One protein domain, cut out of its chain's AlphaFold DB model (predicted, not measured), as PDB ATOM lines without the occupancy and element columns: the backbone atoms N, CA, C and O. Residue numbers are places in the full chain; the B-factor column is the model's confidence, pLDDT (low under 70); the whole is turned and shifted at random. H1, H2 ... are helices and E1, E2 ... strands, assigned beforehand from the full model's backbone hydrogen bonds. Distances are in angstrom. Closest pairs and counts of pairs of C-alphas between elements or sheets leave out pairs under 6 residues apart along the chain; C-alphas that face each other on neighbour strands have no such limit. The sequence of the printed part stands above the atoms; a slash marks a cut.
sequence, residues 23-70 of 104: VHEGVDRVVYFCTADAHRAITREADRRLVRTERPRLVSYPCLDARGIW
ATOM      1  N   VAL A  23       9.419 -11.801  17.534       90.00
ATOM      2  CA  VAL A  23       9.436 -13.227  17.896       90.00
ATOM      3  C   VAL A  23       9.376 -14.128  16.663       90.00
ATOM      4  O   VAL A  23      10.068 -15.140  16.616       90.00
ATOM      5  N   HIS A  24       8.551 -13.783  15.675       89.06
ATOM      6  CA  HIS A  24       8.147 -14.716  14.619       89.06
ATOM      7  C   HIS A  24       8.662 -14.363  13.225       89.06
ATOM      8  O   HIS A  24       8.749 -15.246  12.380       89.06
ATOM      9  N   GLU A  25       9.019 -13.103  12.971       88.44
ATOM     10  CA  GLU A  25       9.386 -12.637  11.625       88.44
ATOM     11  C   GLU A  25      10.883 -12.338  11.480       88.44
ATOM     12  O   GLU A  25      11.306 -11.755  10.486       88.44
ATOM     13  N   GLY A  26      11.695 -12.699  12.477       86.06
ATOM     14  CA  GLY A  26      13.136 -12.439  12.451       86.06
ATOM     15  C   GLY A  26      13.493 -10.951  12.522       86.06
ATOM     16  O   GLY A  26      14.601 -10.574  12.156       86.06
ATOM     17  N   VAL A  27      12.580 -10.090  12.989       85.12
ATOM     18  CA  VAL A  27      12.906  -8.678  13.216       85.12
ATOM     19  C   VAL A  27      13.849  -8.574  14.408       85.12
ATOM     20  O   VAL A  27      13.499  -8.945  15.528       85.12
ATOM     21  N   ASP A  28      15.036  -8.021  14.175       87.25
ATOM     22  CA  ASP A  28      16.052  -7.911  15.217       87.25
ATOM     23  C   ASP A  28      15.736  -6.853  16.266       87.25
ATOM     24  O   ASP A  28      15.945  -7.062  17.468       87.25
ATOM     25  N   ARG A  29      15.229  -5.707  15.808       87.00
ATOM     26  CA  ARG A  29      14.956  -4.546  16.647       87.00
ATOM     27  C   ARG A  29      13.873  -3.667  16.042       87.00
ATOM     28  O   ARG A  29      13.799  -3.505  14.829       87.00
ATOM     29  N   VAL A  30      13.084  -3.033  16.903       86.38
ATOM     30  CA  VAL A  30      12.122  -1.996  16.521       86.38
ATOM     31  C   VAL A  30      12.488  -0.702  17.234       86.38
ATOM     32  O   VAL A  30      12.608  -0.677  18.460       86.38
ATOM     33  N   VAL A  31      12.670   0.370  16.465       85.00
ATOM     34  CA  VAL A  31      13.065   1.687  16.976       85.00
ATOM     35  C   VAL A  31      12.014   2.726  16.604       85.00
ATOM     36  O   VAL A  31      11.645   2.856  15.440       85.00
ATOM     37  N   TYR A  32      11.546   3.483  17.594       84.69
ATOM     38  CA  TYR A  32      10.646   4.618  17.400       84.69
ATOM     39  C   TYR A  32      11.361   5.941  17.617       84.69
ATOM     40  O   TYR A  32      11.973   6.150  18.659       84.69
ATOM     41  N   PHE A  33      11.166   6.864  16.686       84.81
ATOM     42  CA  PHE A  33      11.466   8.280  16.854       84.81
ATOM     43  C   PHE A  33      10.142   9.009  17.043       84.81
ATOM     44  O   PHE A  33       9.268   8.945  16.175       84.81
ATOM     45  N   CYS A  34       9.928   9.600  18.212       84.50
ATOM     46  CA  CYS A  34       8.606  10.079  18.585       84.50
ATOM     47  C   CYS A  34       8.651  11.281  19.531       84.50
ATOM     48  O   CYS A  34       9.714  11.744  19.938       84.50
ATOM     49  N   THR A  35       7.474  11.817  19.851       88.19
ATOM     50  CA  THR A  35       7.328  12.849  20.882       88.19
ATOM     51  C   THR A  35       7.482  12.246  22.275       88.19
ATOM     52  O   THR A  35       7.321  11.038  22.467       88.19
ATOM     53  N   ALA A  36       7.734  13.085  23.282       88.56
ATOM     54  CA  ALA A  36       7.826  12.639  24.673       88.56
ATOM     55  C   ALA A  36       6.561  11.897  25.157       88.56
ATOM     56  O   ALA A  36       6.663  10.901  25.874       88.56
ATOM     57  N   ASP A  37       5.370  12.334  24.734       87.44
ATOM     58  CA  ASP A  37       4.108  11.661  25.068       87.44
ATOM     59  C   ASP A  37       4.004  10.273  24.443       87.44
ATOM     60  O   ASP A  37       3.659   9.299  25.118       87.44
ATOM     61  N   ALA A  38       4.350  10.164  23.161       85.50
ATOM     62  CA  ALA A  38       4.352   8.889  22.463       85.50
ATOM     63  C   ALA A  38       5.399   7.930  23.051       85.50
ATOM     64  O   ALA A  38       5.103   6.752  23.232       85.50
ATOM     65  N   HIS A  39       6.585   8.426  23.417       89.81
ATOM     66  CA  HIS A  39       7.618   7.646  24.099       89.81
ATOM     67  C   HIS A  39       7.101   7.054  25.415       89.81
ATOM     68  O   HIS A  39       7.238   5.851  25.648       89.81
ATOM     69  N   ARG A  40       6.445   7.872  26.250       90.88
ATOM     70  CA  ARG A  40       5.834   7.413  27.508       90.88
ATOM     71  C   ARG A  40       4.770   6.345  27.265       90.88
ATOM     72  O   ARG A  40       4.759   5.328  27.956       90.88
ATOM     73  N   ALA A  41       3.893   6.557  26.286       89.69
ATOM     74  CA  ALA A  41       2.830   5.611  25.960       89.69
ATOM     75  C   ALA A  41       3.382   4.270  25.444       89.69
ATOM     76  O   ALA A  41       2.987   3.218  25.942       89.69
ATOM     77  N   ILE A  42       4.327   4.306  24.499       87.62
ATOM     78  CA  ILE A  42       4.959   3.113  23.920       87.62
ATOM     79  C   ILE A  42       5.734   2.342  24.984       87.62
ATOM     80  O   ILE A  42       5.559   1.133  25.093       87.62
ATOM     81  N   THR A  43       6.544   3.029  25.791       90.06
ATOM     82  CA  THR A  43       7.329   2.408  26.867       90.06
ATOM     83  C   THR A  43       6.415   1.703  27.861       90.06
ATOM     84  O   THR A  43       6.585   0.513  28.113       90.06
ATOM     85  N   ARG A  44       5.363   2.391  28.325       91.69
ATOM     86  CA  ARG A  44       4.383   1.821  29.255       91.69
ATOM     87  C   ARG A  44       3.677   0.593  28.684       91.69
ATOM     88  O   ARG A  44       3.376  -0.329  29.436       91.69
ATOM     89  N   GLU A  45       3.373   0.583  27.389       90.69
ATOM     90  CA  GLU A  45       2.721  -0.562  26.751       90.69
ATOM     91  C   GLU A  45       3.675  -1.721  26.481       90.69
ATOM     92  O   GLU A  45       3.286  -2.876  26.665       90.69
ATOM     93  N   ALA A  46       4.917  -1.420  26.106       90.31
ATOM     94  CA  ALA A  46       5.975  -2.402  25.937       90.31
ATOM     95  C   ALA A  46       6.287  -3.107  27.260       90.31
ATOM     96  O   ALA A  46       6.326  -4.332  27.285       90.31
ATOM     97  N   ASP A  47       6.407  -2.361  28.363       92.31
ATOM     98  CA  ASP A  47       6.666  -2.916  29.700       92.31
ATOM     99  C   ASP A  47       5.560  -3.868  30.176       92.31
ATOM    100  O   ASP A  47       5.823  -4.798  30.932       92.31
ATOM    101  N   ARG A  48       4.312  -3.657  29.736       91.44
ATOM    102  CA  ARG A  48       3.185  -4.524  30.108       91.44
ATOM    103  C   ARG A  48       3.064  -5.791  29.272       91.44
ATOM    104  O   ARG A  48       2.456  -6.746  29.742       91.44
ATOM    105  N   ARG A  49       3.496  -5.757  28.009       87.69
ATOM    106  CA  ARG A  49       3.140  -6.788  27.015       87.69
ATOM    107  C   ARG A  49       4.314  -7.560  26.460       87.69
ATOM    108  O   ARG A  49       4.123  -8.702  26.059       87.69
ATOM    109  N   LEU A  50       5.488  -6.946  26.384       89.19
ATOM    110  CA  LEU A  50       6.677  -7.648  25.934       89.19
ATOM    111  C   LEU A  50       7.307  -8.346  27.127       89.19
ATOM    112  O   LEU A  50       7.486  -7.746  28.187       89.19
ATOM    113  N   VAL A  51       7.651  -9.618  26.945       87.56
ATOM    114  CA  VAL A  51       8.387 -10.356  27.964       87.56
ATOM    115  C   VAL A  51       9.861  -9.937  27.949       87.56
ATOM    116  O   VAL A  51      10.317  -9.145  27.117       87.56
ATOM    117  N   ARG A  52      10.612 -10.406  28.949       84.31
ATOM    118  CA  ARG A  52      11.943  -9.884  29.293       84.31
ATOM    119  C   ARG A  52      12.970  -9.987  28.154       84.31
ATOM    120  O   ARG A  52      13.917  -9.205  28.147       84.31
ATOM    121  N   THR A  53      12.791 -10.912  27.215       87.69
ATOM    122  CA  THR A  53      13.701 -11.172  26.088       87.69
ATOM    123  C   THR A  53      13.500 -10.206  24.917       87.69
ATOM    124  O   THR A  53      14.474  -9.731  24.338       87.69
ATOM    125  N   GLU A  54      12.263  -9.832  24.595       88.75
ATOM    126  CA  GLU A  54      11.942  -8.949  23.463       88.75
ATOM    127  C   GLU A  54      11.880  -7.490  23.890       88.75
ATOM    128  O   GLU A  54      12.116  -6.592  23.084       88.75
ATOM    129  N   ARG A  55      11.594  -7.227  25.168       91.88
ATOM    130  CA  ARG A  55      11.465  -5.865  25.677       91.88
ATOM    131  C   ARG A  55      12.684  -4.970  25.383       91.88
ATOM    132  O   ARG A  55      12.460  -3.834  24.955       91.88
ATOM    133  N   PRO A  56      13.947  -5.423  25.537       91.69
ATOM    134  CA  PRO A  56      15.126  -4.624  25.179       91.69
ATOM    135  C   PRO A  56      15.266  -4.352  23.669       91.69
ATOM    136  O   PRO A  56      15.998  -3.445  23.263       91.69
ATOM    137  N   ARG A  57      14.572  -5.133  22.829       88.75
ATOM    138  CA  ARG A  57      14.601  -5.040  21.362       88.75
ATOM    139  C   ARG A  57      13.577  -4.039  20.815       88.75
ATOM    140  O   ARG A  57      13.654  -3.691  19.641       88.75
ATOM    141  N   LEU A  58      12.670  -3.518  21.648       90.56
ATOM    142  CA  LEU A  58      11.806  -2.382  21.314       90.56
ATOM    143  C   LEU A  58      12.297  -1.126  22.043       90.56
ATOM    144  O   LEU A  58      12.221  -1.028  23.269       90.56
ATOM    145  N   VAL A  59      12.782  -0.150  21.277       86.88
ATOM    146  CA  VAL A  59      13.355   1.102  21.789       86.88
ATOM    147  C   VAL A  59      12.568   2.292  21.252       86.88
ATOM    148  O   VAL A  59      12.094   2.277  20.119       86.88
ATOM    149  N   SER A  60      12.412   3.337  22.061       87.38
ATOM    150  CA  SER A  60      11.818   4.595  21.609       87.38
ATOM    151  C   SER A  60      12.632   5.789  22.097       87.38
ATOM    152  O   SER A  60      13.096   5.796  23.235       87.38
ATOM    153  N   TYR A  61      12.786   6.787  21.230       87.25
ATOM    154  CA  TYR A  61      13.558   8.004  21.449       87.25
ATOM    155  C   TYR A  61      12.634   9.229  21.351       87.25
ATOM    156  O   TYR A  61      12.010   9.428  20.303       87.25
ATOM    157  N   PRO A  62      12.535  10.056  22.411       88.88
ATOM    158  CA  PRO A  62      11.729  11.273  22.418       88.88
ATOM    159  C   PRO A  62      12.470  12.424  21.713       88.88
ATOM    160  O   PRO A  62      12.927  13.369  22.347       88.88
ATOM    161  N   CYS A  63      12.645  12.313  20.399       89.00
ATOM    162  CA  CYS A  63      13.439  13.232  19.578       89.00
ATOM    163  C   CYS A  63      12.591  14.134  18.672       89.00
ATOM    164  O   CYS A  63      13.146  14.802  17.802       89.00
ATOM    165  N   LEU A  64      11.267  14.144  18.849       85.56
ATOM    166  CA  LEU A  64      10.355  15.046  18.149       85.56
ATOM    167  C   LEU A  64       9.683  16.008  19.136       85.56
ATOM    168  O   LEU A  64       9.283  15.601  20.231       85.56
ATOM    169  N   ASP A  65       9.516  17.266  18.737       85.38
ATOM    170  CA  ASP A  65       8.678  18.222  19.461       85.38
ATOM    171  C   ASP A  65       7.175  17.944  19.247       85.38
ATOM    172  O   ASP A  65       6.776  17.049  18.497       85.38
ATOM    173  N   ALA A  66       6.309  18.733  19.890       83.56
ATOM    174  CA  ALA A  66       4.854  18.594  19.765       83.56
ATOM    175  C   ALA A  66       4.319  18.823  18.334       83.56
ATOM    176  O   ALA A  66       3.197  18.423  18.030       83.56
ATOM    177  N   ARG A  67       5.104  19.461  17.458       82.56
ATOM    178  CA  ARG A  67       4.779  19.718  16.049       82.56
ATOM    179  C   ARG A  67       5.366  18.654  15.116       82.56
ATOM    180  O   ARG A  67       5.122  18.712  13.914       82.56
ATOM    181  N   GLY A  68       6.114  17.687  15.649       77.44
ATOM    182  CA  GLY A  68       6.792  16.654  14.872       77.44
ATOM    183  C   GLY A  68       8.119  17.086  14.269       77.44
ATOM    184  O   GLY A  68       8.632  16.394  13.391       77.44
ATOM    185  N   ILE A  69       8.676  18.208  14.720       84.56
ATOM    186  CA  ILE A  69       9.989  18.690  14.302       84.56
ATOM    187  C   ILE A  69      11.056  17.925  15.080       84.56
ATOM    188  O   ILE A  69      10.935  17.714  16.287       84.56
ATOM    189  N   TRP A  70      12.108  17.508  14.379       84.50
ATOM    190  CA  TRP A  70      13.257  16.855  14.989       84.50
ATOM    191  C   TRP A  70      13.978  17.798  15.959       84.50
ATOM    192  O   TRP A  70      14.421  18.876  15.573       84.50
TER     193      TRP A  70
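AT A GLANCE: This is residues 23 to 70 of the 104 residues of an uncharacterized protein of Cryobacterium sp. TMS1-13-1 (UniProt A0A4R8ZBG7). A narrow ribbon of two parallel strands, E1 and E2, has one helix, H1, packed over one face, mostly against E2. The chain goes out along E1, folds back along H1 and goes out again along E2, while residues 23 to 29 and 65 to 70 lengthen the body at opposite ends. The printed part has 48 residues, with one named helix and two named strands in the order E1, H1, E2. The class is mixed, helices and strands. The whole is only just loose, close to compact, with a radius of gyration of the C-alphas of 11.8 A; its elongated outline spans 34 by 20 by 12 A.

IN THESE COORDINATES: E1 is residues 30 to 35, 16.2 A long, beginning at C-alpha 30 at (12.122, -1.996, 16.521). E2 is residues 58 to 64, 17.8 A long, ending at C-alpha 64 at (10.355, 15.046, 18.149). H1 is residues 36 to 49, 20.1 A from C-alpha 36 at (7.826, 12.639, 24.673) to C-alpha 49.

HOW THE PARTS SIT: E1 and E2 are parallel neighbours, with 27 degrees between their directions. C-alphas 32 and 60 face each other at 4.4 A. N 61 and O 32, 2.8 A apart, and N 32 and O 59, 2.9 A apart, are within hydrogen-bond range. E1, H1 and E2 form a strand-helix-strand unit, two parallel neighbour strands with a helix between them in the chain, and its crossover is right-handed. The closest C-alphas of H1 and E2 are those of Ala 36 and Pro 62, 4.7 A apart. Those of E1 and H1 are Tyr 32 and His 39, 8.0 A apart. In H1 every O i to N i+4 pair is within hydrogen-bond range.

THE WHOLE: The two C-alphas farthest apart are those of His 24 and Arg 67, 34.6 A. The printed part has no cut. The link from E1 to H1 is tight, and that from H1 to E2, 8 residues, is short. The mean pLDDT of the printed part is 87.6, and no printed residue is under 70.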